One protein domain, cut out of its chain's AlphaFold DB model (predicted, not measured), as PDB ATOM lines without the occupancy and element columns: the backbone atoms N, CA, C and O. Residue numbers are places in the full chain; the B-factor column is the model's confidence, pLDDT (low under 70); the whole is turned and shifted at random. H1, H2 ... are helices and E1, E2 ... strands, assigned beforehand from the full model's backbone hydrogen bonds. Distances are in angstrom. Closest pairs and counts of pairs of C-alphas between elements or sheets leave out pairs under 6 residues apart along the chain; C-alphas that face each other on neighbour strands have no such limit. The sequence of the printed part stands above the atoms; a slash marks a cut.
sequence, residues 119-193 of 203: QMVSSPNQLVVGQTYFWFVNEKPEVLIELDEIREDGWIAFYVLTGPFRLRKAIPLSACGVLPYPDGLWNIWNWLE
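This is residues 119 to 193 of the 203 residues of an uncharacterized protein of Candidatus Collierbacteria bacterium (UniProt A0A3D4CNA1). One strongly twisted sheet of five strands makes the body: E2, its longest strand, bends at residue 147, the hairpin of E3 and E4 reaches out at one end of the longest axis, and the loop 177 to 190 reaches out at the other. The short helix H1 bridges from the end of E4 towards E5. The 75 printed residues hold E1, E2, E3, E4, H1 and E5 along the chain; the sheet's order is E4, E3, E2, E1, E5, antiparallel throughout, and the class is mostly strand. The whole is compact, with a radius of gyration of the C-alphas of 11.7 A and spans of 38 by 27 by 20 A.

Find C-alpha 140 at (93.596, -30.789, -240.090); E2 runs from there to residue 150, 23.5 A, and bends by 74 degrees at residue 147. E1 is residues 132 to 137, E3 155 to 162, 21.4 A, and E4 165 to 172, 22.3 A. H1 is residues 173 to 176, and E5, residues 191 to 193, ends at C-alpha 193, (86.059, -31.350, -231.172).

E1 to E4 form a meander, each strand the antiparallel neighbour of the one before. Look for N 133 and O 145, 2.9 A, between E1 and E2; N 159 and O 146, 2.9 A, between E3 and E2; N 169 and O 158, 2.8 A, between E4 and E3; and N 134 and O 193, 2.8 A, between E1 and E5. The edge strands E4 and E5 are apart. H1 is on the sheet, over none of its strands, at a height over the sheet of 5.7 A; its closest C-alphas to E5 are those of Cys 176 and Trp 191, 4.3 A. H1 is too short for an O i to N i+4 pair; its one O i to N i+3 pair is within hydrogen-bond range.

The farthest C-alphas, Pro 164 and Asp 183, are 38.5 A apart. The printed part has no cut; H1 to E5 is the long link. Mean pLDDT of the printed part is 74.8, with 22 residues under 70, among them 137 to 143 and 161 to 166.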
ATOM      1  N   GLN A 119      81.976 -36.199-231.088       56.22
ATOM      2  CA  GLN A 119      82.658 -35.149-230.337       56.22
ATOM      3  C   GLN A 119      82.676 -33.785-231.039       56.22
ATOM      4  O   GLN A 119      83.054 -32.804-230.393       56.22
ATOM      5  N   MET A 120      82.249 -33.714-232.304       67.38
ATOM      6  CA  MET A 120      82.129 -32.460-233.047       67.38
ATOM      7  C   MET A 120      81.084 -31.552-232.390       67.38
ATOM      8  O   MET A 120      79.967 -31.975-232.075       67.38
ATOM      9  N   VAL A 121      81.455 -30.290-232.195       72.44
ATOM     10  CA  VAL A 121      80.538 -29.231-231.783       72.44
ATOM     11  C   VAL A 121      79.777 -28.761-233.020       72.44
ATOM     12  O   VAL A 121      80.349 -28.137-233.904       72.44
ATOM     13  N   SER A 122      78.486 -29.061-233.075       74.88
ATOM     14  CA  SER A 122      77.566 -28.648-234.138       74.88
ATOM     15  C   SER A 122      76.533 -27.622-233.671       74.88
ATOM     16  O   SER A 122      75.755 -27.120-234.479       74.88
ATOM     17  N   SER A 123      76.503 -27.296-232.375       77.50
ATOM     18  CA  SER A 123      75.623 -26.269-231.824       77.50
ATOM     19  C   SER A 123      76.244 -25.525-230.631       77.50
ATOM     20  O   SER A 123      76.978 -26.125-229.840       77.50
ATOM     21  N   PRO A 124      75.921 -24.228-230.429       81.44
ATOM     22  CA  PRO A 124      76.539 -23.418-229.373       81.44
ATOM     23  C   PRO A 124      76.357 -23.987-227.959       81.44
ATOM     24  O   PRO A 124      77.248 -23.889-227.125       81.44
ATOM     25  N   ASN A 125      75.232 -24.652-227.684       84.31
ATOM     26  CA  ASN A 125      74.930 -25.265-226.383       84.31
ATOM     27  C   ASN A 125      75.824 -26.472-226.013       84.31
ATOM     28  O   ASN A 125      75.735 -26.981-224.895       84.31
ATOM     29  N   GLN A 126      76.649 -26.971-226.936       78.19
ATOM     30  CA  GLN A 126      77.640 -28.017-226.661       78.19
ATOM     31  C   GLN A 126      78.975 -27.435-226.170       78.19
ATOM     32  O   GLN A 126      79.820 -28.174-225.645       78.19
ATOM     33  N   LEU A 127      79.168 -26.123-226.315       86.94
ATOM     34  CA  LEU A 127      80.323 -25.403-225.802       86.94
ATOM     35  C   LEU A 127      80.190 -25.184-224.293       86.94
ATOM     36  O   LEU A 127      79.113 -24.893-223.781       86.94
ATOM     37  N   VAL A 128      81.292 -25.366-223.571       87.44
ATOM     38  CA  VAL A 128      81.362 -25.197-222.117       87.44
ATOM     39  C   VAL A 128      82.632 -24.426-221.800       87.44
ATOM     40  O   VAL A 128      83.715 -24.822-222.217       87.44
ATOM     41  N   VAL A 129      82.496 -23.313-221.087       89.00
ATOM     42  CA  VAL A 129      83.638 -22.506-220.638       89.00
ATOM     43  C   VAL A 129      84.545 -23.338-219.720       89.00
ATOM     44  O   VAL A 129      84.065 -24.156-218.938       89.00
ATOM     45  N   GLY A 130      85.858 -23.165-219.854       81.00
ATOM     46  CA  GLY A 130      86.906 -23.937-219.183       81.00
ATOM     47  C   GLY A 130      87.178 -25.313-219.802       81.00
ATOM     48  O   GLY A 130      88.112 -26.001-219.391       81.00
ATOM     49  N   GLN A 131      86.383 -25.740-220.787       79.31
ATOM     50  CA  GLN A 131      86.598 -27.002-221.488       79.31
ATOM     51  C   GLN A 131      87.637 -26.841-222.599       79.31
ATOM     52  O   GLN A 131      87.676 -25.837-223.314       79.31
ATOM     53  N   THR A 132      88.439 -27.885-222.776       75.69
ATOM     54  CA  THR A 132      89.423 -27.974-223.851       75.69
ATOM     55  C   THR A 132      88.824 -28.600-225.109       75.69
ATOM     56  O   THR A 132      88.076 -29.584-225.031       75.69
ATOM     57  N   TYR A 133      89.176 -28.034-226.262       76.00
ATOM     58  CA  TYR A 133      88.755 -28.470-227.588       76.00
ATOM     59  C   TYR A 133      89.958 -28.575-228.530       76.00
ATOM     60  O   TYR A 133      90.889 -27.777-228.443       76.00
ATOM     61  N   PHE A 134      89.916 -29.525-229.460       71.81
ATOM     62  CA  PHE A 134      90.725 -29.470-230.670       71.81
ATOM     63  C   PHE A 134      90.067 -28.525-231.661       71.81
ATOM     64  O   PHE A 134      88.874 -28.654-231.939       71.81
ATOM     65  N   TRP A 135      90.848 -27.602-232.207       75.44
ATOM     66  CA  TRP A 135      90.437 -26.799-233.342       75.44
ATOM     67  C   TRP A 135      91.011 -27.389-234.625       75.44
ATOM     68  O   TRP A 135      92.226 -27.441-234.811       75.44
ATOM     69  N   PHE A 136      90.111 -27.836-235.497       71.50
ATOM     70  CA  PHE A 136      90.426 -28.304-236.835       71.50
ATOM     71  C   PHE A 136      90.265 -27.161-237.834       71.50
ATOM     72  O   PHE A 136      89.252 -26.453-237.823       71.50
ATOM     73  N   VAL A 137      91.260 -26.996-238.701       65.44
ATOM     74  CA  VAL A 137      91.281 -26.023-239.793       65.44
ATOM     75  C   VAL A 137      91.598 -26.762-241.087       65.44
ATOM     76  O   VAL A 137      92.616 -27.444-241.180       65.44
ATOM     77  N   ASN A 138      90.730 -26.632-242.092       64.38
ATOM     78  CA  ASN A 138      90.825 -27.357-243.364       64.38
ATOM     79  C   ASN A 138      91.054 -28.864-243.166       64.38
ATOM     80  O   ASN A 138      91.994 -29.438-243.713       64.38
ATOM     81  N   GLU A 139      90.215 -29.475-242.330       51.97
ATOM     82  CA  GLU A 139      90.252 -30.903-241.985       51.97
ATOM     83  C   GLU A 139      91.488 -31.380-241.213       51.97
ATOM     84  O   GLU A 139      91.598 -32.562-240.889       51.97
ATOM     85  N   LYS A 140      92.393 -30.466-240.850       48.44
ATOM     86  CA  LYS A 140      93.596 -30.789-240.090       48.44
ATOM     87  C   LYS A 140      93.497 -30.262-238.665       48.44
ATOM     88  O   LYS A 140      93.107 -29.112-238.471       48.44
ATOM     89  N   PRO A 141      93.857 -31.071-237.663       54.00
ATOM     90  CA  PRO A 141      93.958 -30.584-236.300       54.00
ATOM     91  C   PRO A 141      95.088 -29.553-236.218       54.00
ATOM     92  O   PRO A 141      96.253 -29.861-236.451       54.00
ATOM     93  N   GLU A 142      94.721 -28.312-235.922       63.56
ATOM     94  CA  GLU A 142      95.635 -27.171-235.932       63.56
ATOM     95  C   GLU A 142      96.210 -26.958-234.532       63.56
ATOM     96  O   GLU A 142      97.426 -26.885-234.330       63.56
ATOM     97  N   VAL A 143      95.324 -26.854-233.536       67.06
ATOM     98  CA  VAL A 143      95.729 -26.485-232.181       67.06
ATOM     99  C   VAL A 143      94.712 -26.882-231.115       67.06
ATOM    100  O   VAL A 143      93.518 -27.030-231.373       67.06
ATOM    101  N   LEU A 144      95.206 -27.030-229.888       70.69
ATOM    102  CA  LEU A 144      94.404 -27.228-228.690       70.69
ATOM    103  C   LEU A 144      93.999 -25.865-228.110       70.69
ATOM    104  O   LEU A 144      94.837 -24.969-227.967       70.69
ATOM    105  N   ILE A 145      92.725 -25.704-227.761       79.94
ATOM    106  CA  ILE A 145      92.195 -24.457-227.206       79.94
ATOM    107  C   ILE A 145      91.448 -24.709-225.899       79.94
ATOM    108  O   ILE A 145      90.744 -25.706-225.760       79.94
ATOM    109  N   GLU A 146      91.562 -23.790-224.945       83.56
ATOM    110  CA  GLU A 146      90.730 -23.745-223.741       83.56
ATOM    111  C   GLU A 146      89.692 -22.640-223.906       83.56
ATOM    112  O   GLU A 146      90.049 -21.473-224.085       83.56
ATOM    113  N   LEU A 147      88.412 -23.007-223.892       86.88
ATOM    114  CA  LEU A 147      87.335 -22.046-224.087       86.88
ATOM    115  C   LEU A 147      87.236 -21.116-222.875       86.88
ATOM    116  O   LEU A 147      87.044 -21.579-221.757       86.88
ATOM    117  N   ASP A 148      87.326 -19.813-223.102       92.31
ATOM    118  CA  ASP A 148      87.300 -18.786-222.055       92.31
ATOM    119  C   ASP A 148      85.909 -18.152-221.937       92.31
ATOM    120  O   ASP A 148      85.384 -17.966-220.846       92.31
ATOM    121  N   GLU A 149      85.275 -17.859-223.072       93.69
ATOM    122  CA  GLU A 149      84.018 -17.112-223.106       93.69
ATOM    123  C   GLU A 149      83.189 -17.495-224.340       93.69
ATOM    124  O   GLU A 149      83.733 -17.677-225.431       93.69
ATOM    125  N   ILE A 150      81.864 -17.568-224.176       92.81
ATOM    126  CA  ILE A 150      80.893 -17.632-225.278       92.81
ATOM    127  C   ILE A 150      80.098 -16.329-225.232       92.81
ATOM    128  O   ILE A 150      79.445 -16.045-224.231       92.81
ATOM    129  N   ARG A 151      80.169 -15.538-226.297       90.75
ATOM    130  CA  ARG A 151      79.569 -14.205-226.370       90.75
ATOM    131  C   ARG A 151      78.211 -14.243-227.064       90.75
ATOM    132  O   ARG A 151      77.967 -15.069-227.943       90.75
ATOM    133  N   GLU A 152      77.332 -13.317-226.684       86.50
ATOM    134  CA  GLU A 152      75.974 -13.203-227.246       86.50
ATOM    135  C   GLU A 152      75.967 -12.834-228.738       86.50
ATOM    136  O   GLU A 152      75.033 -13.180-229.457       86.50
ATOM    137  N   ASP A 153      77.029 -12.190-229.227       85.94
ATOM    138  CA  ASP A 153      77.224 -11.819-230.634       85.94
ATOM    139  C   ASP A 153      77.637 -13.002-231.535       85.94
ATOM    140  O   ASP A 153      77.939 -12.816-232.715       85.94
ATOM    141  N   GLY A 154      77.651 -14.226-230.998       86.88
ATOM    142  CA  GLY A 154      78.014 -15.430-231.735       86.88
ATOM    143  C   GLY A 154      79.521 -15.628-231.876       86.88
ATOM    144  O   GLY A 154      79.955 -16.357-232.769       86.88
ATOM    145  N   TRP A 155      80.327 -14.998-231.018       93.00
ATOM    146  CA  TRP A 155      81.768 -15.221-230.935       93.00
ATOM    147  C   TRP A 155      82.152 -16.105-229.757       93.00
ATOM    148  O   TRP A 155      81.473 -16.167-228.734       93.00
ATOM    149  N   ILE A 156      83.300 -16.761-229.888       92.50
ATOM    150  CA  ILE A 156      83.970 -17.439-228.783       92.50
ATOM    151  C   ILE A 156      85.339 -16.825-228.559       92.50
ATOM    152  O   ILE A 156      86.056 -16.538-229.519       92.50
ATOM    153  N   ALA A 157      85.709 -16.647-227.295       92.12
ATOM    154  CA  ALA A 157      87.074 -16.346-226.899       92.12
ATOM    155  C   ALA A 157      87.701 -17.585-226.260       92.12
ATOM    156  O   ALA A 157      87.040 -18.334-225.541       92.12
ATOM    157  N   PHE A 158      88.977 -17.813-226.538       88.38
ATOM    158  CA  PHE A 158      89.703 -18.983-226.066       88.38
ATOM    159  C   PHE A 158      91.186 -18.677-225.900       88.38
ATOM    160  O   PHE A 158      91.723 -17.761-226.527       88.38
ATOM    161  N   TYR A 159      91.857 -19.479-225.082       82.38
ATOM    162  CA  TYR A 159      93.309 -19.499-225.007       82.38
ATOM    163  C   TYR A 159      93.843 -20.604-225.900       82.38
ATOM    164  O   TYR A 159      93.413 -21.753-225.808       82.38
ATOM    165  N   VAL A 160      94.791 -20.256-226.759       77.44
ATOM    166  CA  VAL A 160      95.598 -21.237-227.475       77.44
ATOM    167  C   VAL A 160      96.545 -21.888-226.469       77.44
ATOM    168  O   VAL A 160      97.247 -21.180-225.748       77.44
ATOM    169  N   LEU A 161      96.543 -23.219-226.403       60.59
ATOM    170  CA  LEU A 161      97.417 -23.987-225.523       60.59
ATOM    171  C   LEU A 161      98.671 -24.408-226.303       60.59
ATOM    172  O   LEU A 161      98.717 -25.478-226.908       60.59
ATOM    173  N   THR A 162      99.679 -23.537-226.308       53.53
ATOM    174  CA  THR A 162     101.004 -23.766-226.912       53.53
ATOM    175  C   THR A 162     102.075 -23.687-225.829       53.53
ATOM    176  O   THR A 162     102.675 -22.634-225.621       53.53
ATOM    177  N   GLY A 163     102.285 -24.789-225.102       50.47
ATOM    178  CA  GLY A 163     103.238 -24.823-223.987       50.47
ATOM    179  C   GLY A 163     102.905 -23.763-222.917       50.47
ATOM    180  O   GLY A 163     101.754 -23.728-222.471       50.47
ATOM    181  N   PRO A 164     103.860 -22.900-222.516       36.94
ATOM    182  CA  PRO A 164     103.672 -21.909-221.452       36.94
ATOM    183  C   PRO A 164     102.935 -20.641-221.921       36.94
ATOM    184  O   PRO A 164     102.406 -19.863-221.123       36.94
ATOM    185  N   PHE A 165     102.839 -20.434-223.236       41.16
ATOM    186  CA  PHE A 165     102.225 -19.247-223.811       41.16
ATOM    187  C   PHE A 165     100.717 -19.421-223.944       41.16
ATOM    188  O   PHE A 165     100.216 -20.237-224.719       41.16
ATOM    189  N   ARG A 166      99.977 -18.589-223.206       57.94
ATOM    190  CA  ARG A 166      98.522 -18.462-223.315       57.94
ATOM    191  C   ARG A 166      98.172 -17.250-224.164       57.94
ATOM    192  O   ARG A 166      98.029 -16.138-223.660       57.94
ATOM    193  N   LEU A 167      97.998 -17.466-225.465       70.75
ATOM    194  CA  LEU A 167      97.506 -16.420-226.355       70.75
ATOM    195  C   LEU A 167      95.976 -16.442-226.392       70.75
ATOM    196  O   LEU A 167      95.375 -17.393-226.897       70.75
ATOM    197  N   ARG A 168      95.344 -15.381-225.880       82.56
ATOM    198  CA  ARG A 168      93.892 -15.201-225.981       82.56
ATOM    199  C   ARG A 168      93.524 -14.781-227.402       82.56
ATOM    200  O   ARG A 168      94.025 -13.779-227.907       82.56
ATOM    201  N   LYS A 169      92.628 -15.529-228.038       85.19
ATOM    202  CA  LYS A 169      92.056 -15.224-229.355       85.19
ATOM    203  C   LYS A 169      90.535 -15.221-229.274       85.19
ATOM    204  O   LYS A 169      89.957 -15.734-228.319       85.19
ATOM    205  N   ALA A 170      89.896 -14.637-230.283       89.00
ATOM    206  CA  ALA A 170      88.458 -14.733-230.473       89.00
ATOM    207  C   ALA A 170      88.139 -14.998-231.944       89.00
ATOM    208  O   ALA A 170      88.767 -14.406-232.823       89.00
ATOM    209  N   ILE A 171      87.178 -15.883-232.199       89.69
ATOM    210  CA  ILE A 171      86.677 -16.192-233.545       89.69
ATOM    211  C   ILE A 171      85.146 -16.273-233.520       89.69
ATOM    212  O   ILE A 171      84.575 -16.612-232.477       89.69
ATOM    213  N   PRO A 172      84.463 -15.994-234.641       90.19
ATOM    214  CA  PRO A 172      83.031 -16.222-234.729       90.19
ATOM    215  C   PRO A 172      82.740 -17.726-234.759       90.19
ATOM    216  O   PRO A 172      83.491 -18.504-235.348       90.19
ATOM    217  N   LEU A 173      81.608 -18.136-234.193       86.38
ATOM    218  CA  LEU A 173      81.121 -19.520-234.212       86.38
ATOM    219  C   LEU A 173      80.938 -20.069-235.637       86.38
ATOM    220  O   LEU A 173      81.023 -21.277-235.857       86.38
ATOM    221  N   SER A 174      80.728 -19.194-236.622       77.31
ATOM    222  CA  SER A 174      80.688 -19.585-238.031       77.31
ATOM    223  C   SER A 174      82.047 -19.989-238.598       77.31
ATOM    224  O   SER A 174      82.110 -20.856-239.465       77.31
ATOM    225  N   ALA A 175      83.154 -19.453-238.073       79.44
ATOM    226  CA  ALA A 175      84.498 -19.832-238.511       79.44
ATOM    227  C   ALA A 175      84.892 -21.256-238.085       79.44
ATOM    228  O   ALA A 175      85.857 -21.793-238.627       79.44
ATOM    229  N   CYS A 176      84.153 -21.859-237.153       77.75
ATOM    230  CA  CYS A 176      84.323 -23.233-236.689       77.75
ATOM    231  C   CYS A 176      83.077 -24.106-236.925       77.75
ATOM    232  O   CYS A 176      82.880 -25.094-236.222       77.75
ATOM    233  N   GLY A 177      82.224 -23.733-237.884       72.31
ATOM    234  CA  GLY A 177      81.125 -24.589-238.342       72.31
ATOM    235  C   GLY A 177      79.999 -24.807-237.327       72.31
ATOM    236  O   GLY A 177      79.186 -25.710-237.506       72.31
ATOM    237  N   VAL A 178      79.926 -23.988-236.271       77.44
ATOM    238  CA  VAL A 178      78.892 -24.081-235.224       77.44
ATOM    239  C   VAL A 178      77.640 -23.274-235.590       77.44
ATOM    240  O   VAL A 178      76.533 -23.627-235.185       77.44
ATOM    241  N   LEU A 179      77.802 -22.194-236.360       78.50
ATOM    242  CA  LEU A 179      76.720 -21.375-236.916       78.50
ATOM    243  C   LEU A 179      76.952 -21.127-238.419       78.50
ATOM    244  O   LEU A 179      78.094 -21.190-238.873       78.50
ATOM    245  N   PRO A 180      75.911 -20.811-239.207       69.38
ATOM    246  CA  PRO A 180      76.111 -20.354-240.576       69.38
ATOM    247  C   PRO A 180      76.724 -18.946-240.605       69.38
ATOM    248  O   PRO A 180      76.606 -18.164-239.658       69.38
ATOM    249  N   TYR A 181      77.361 -18.606-241.720       73.44
ATOM    250  CA  TYR A 181      77.730 -17.237-242.059       73.44
ATOM    251  C   TYR A 181      76.480 -16.362-242.288       73.44
ATOM    252  O   TYR A 181      75.385 -16.892-242.498       73.44
ATOM    253  N   PRO A 182      76.612 -15.018-242.286       80.06
ATOM    254  CA  PRO A 182      75.485 -14.109-242.532       80.06
ATOM    255  C   PRO A 182      74.775 -14.311-243.880       80.06
ATOM    256  O   PRO A 182      73.613 -13.941-244.017       80.06
ATOM    257  N   ASP A 183      75.461 -14.893-244.866       77.69
ATOM    258  CA  ASP A 183      74.914 -15.249-246.181       77.69
ATOM    259  C   ASP A 183      74.195 -16.615-246.203       77.69
ATOM    260  O   ASP A 183      73.667 -17.027-247.235       77.69
ATOM    261  N   GLY A 184      74.145 -17.311-245.063       66.31
ATOM    262  CA  GLY A 184      73.500 -18.610-244.895       66.31
ATOM    263  C   GLY A 184      74.380 -19.817-245.232       66.31
ATOM    264  O   GLY A 184      73.931 -20.950-245.045       66.31
ATOM    265  N   LEU A 185      75.619 -19.616-245.699       60.03
ATOM    266  CA  LEU A 185      76.546 -20.713-245.982       60.03
ATOM    267  C   LEU A 185      77.159 -21.272-244.694       60.03
ATOM    268  O   LEU A 185      77.360 -20.559-243.715       60.03
ATOM    269  N   TRP A 186      77.501 -22.558-244.702       70.12
ATOM    270  CA  TRP A 186      78.153 -23.217-243.570       70.12
ATOM    271  C   TRP A 186      79.647 -23.387-243.818       70.12
ATOM    272  O   TRP A 186      80.064 -23.791-244.904       70.12
ATOM    273  N   ASN A 187      80.453 -23.136-242.786       62.34
ATOM    274  CA  ASN A 187      81.840 -23.576-242.791       62.34
ATOM    275  C   ASN A 187      81.898 -25.064-242.443       62.34
ATOM    276  O   ASN A 187      81.696 -25.440-241.294       62.34
ATOM    277  N   ILE A 188      82.169 -25.894-243.444       61.75
ATOM    278  CA  ILE A 188      82.311 -27.346-243.277       61.75
ATOM    279  C   ILE A 188      83.773 -27.788-243.134       61.75
ATOM    280  O   ILE A 188      84.032 -28.954-242.872       61.75
ATOM    281  N   TRP A 189      84.721 -26.865-243.317       58.59
ATOM    282  CA  TRP A 189      86.156 -27.156-243.380       58.59
ATOM    283  C   TRP A 189      86.846 -27.039-242.022       58.59
ATOM    284  O   TRP A 189      87.901 -27.635-241.809       58.59
ATOM    285  N   ASN A 190      86.251 -26.275-241.105       68.31
ATOM    286  CA  ASN A 190      86.800 -26.003-239.786       68.31
ATOM    287  C   ASN A 190      85.778 -26.373-238.717       68.31
ATOM    288  O   ASN A 190      84.613 -25.988-238.828       68.31
ATOM    289  N   TRP A 191      86.213 -27.041-237.653       74.50
ATOM    290  CA  TRP A 191      85.328 -27.397-236.546       74.50
ATOM    291  C   TRP A 191      86.059 -27.515-235.217       74.50
ATOM    292  O   TRP A 191      87.289 -27.498-235.148       74.50
ATOM    293  N   LEU A 192      85.274 -27.609-234.144       77.62
ATOM    294  CA  LEU A 192      85.771 -27.914-232.809       77.62
ATOM    295  C   LEU A 192      85.392 -29.339-232.420       77.62
ATOM    296  O   LEU A 192      84.239 -29.741-232.581       77.62
ATOM    297  N   GLU A 193      86.332 -30.071-231.832       75.56
ATOM    298  CA  GLU A 193      86.059 -31.350-231.172       75.56
ATOM    299  C   GLU A 193      86.383 -31.258-229.689       75.56
ATOM    300  O   GLU A 193      87.428 -30.745-229.299       75.56
TER     301      GLU A 193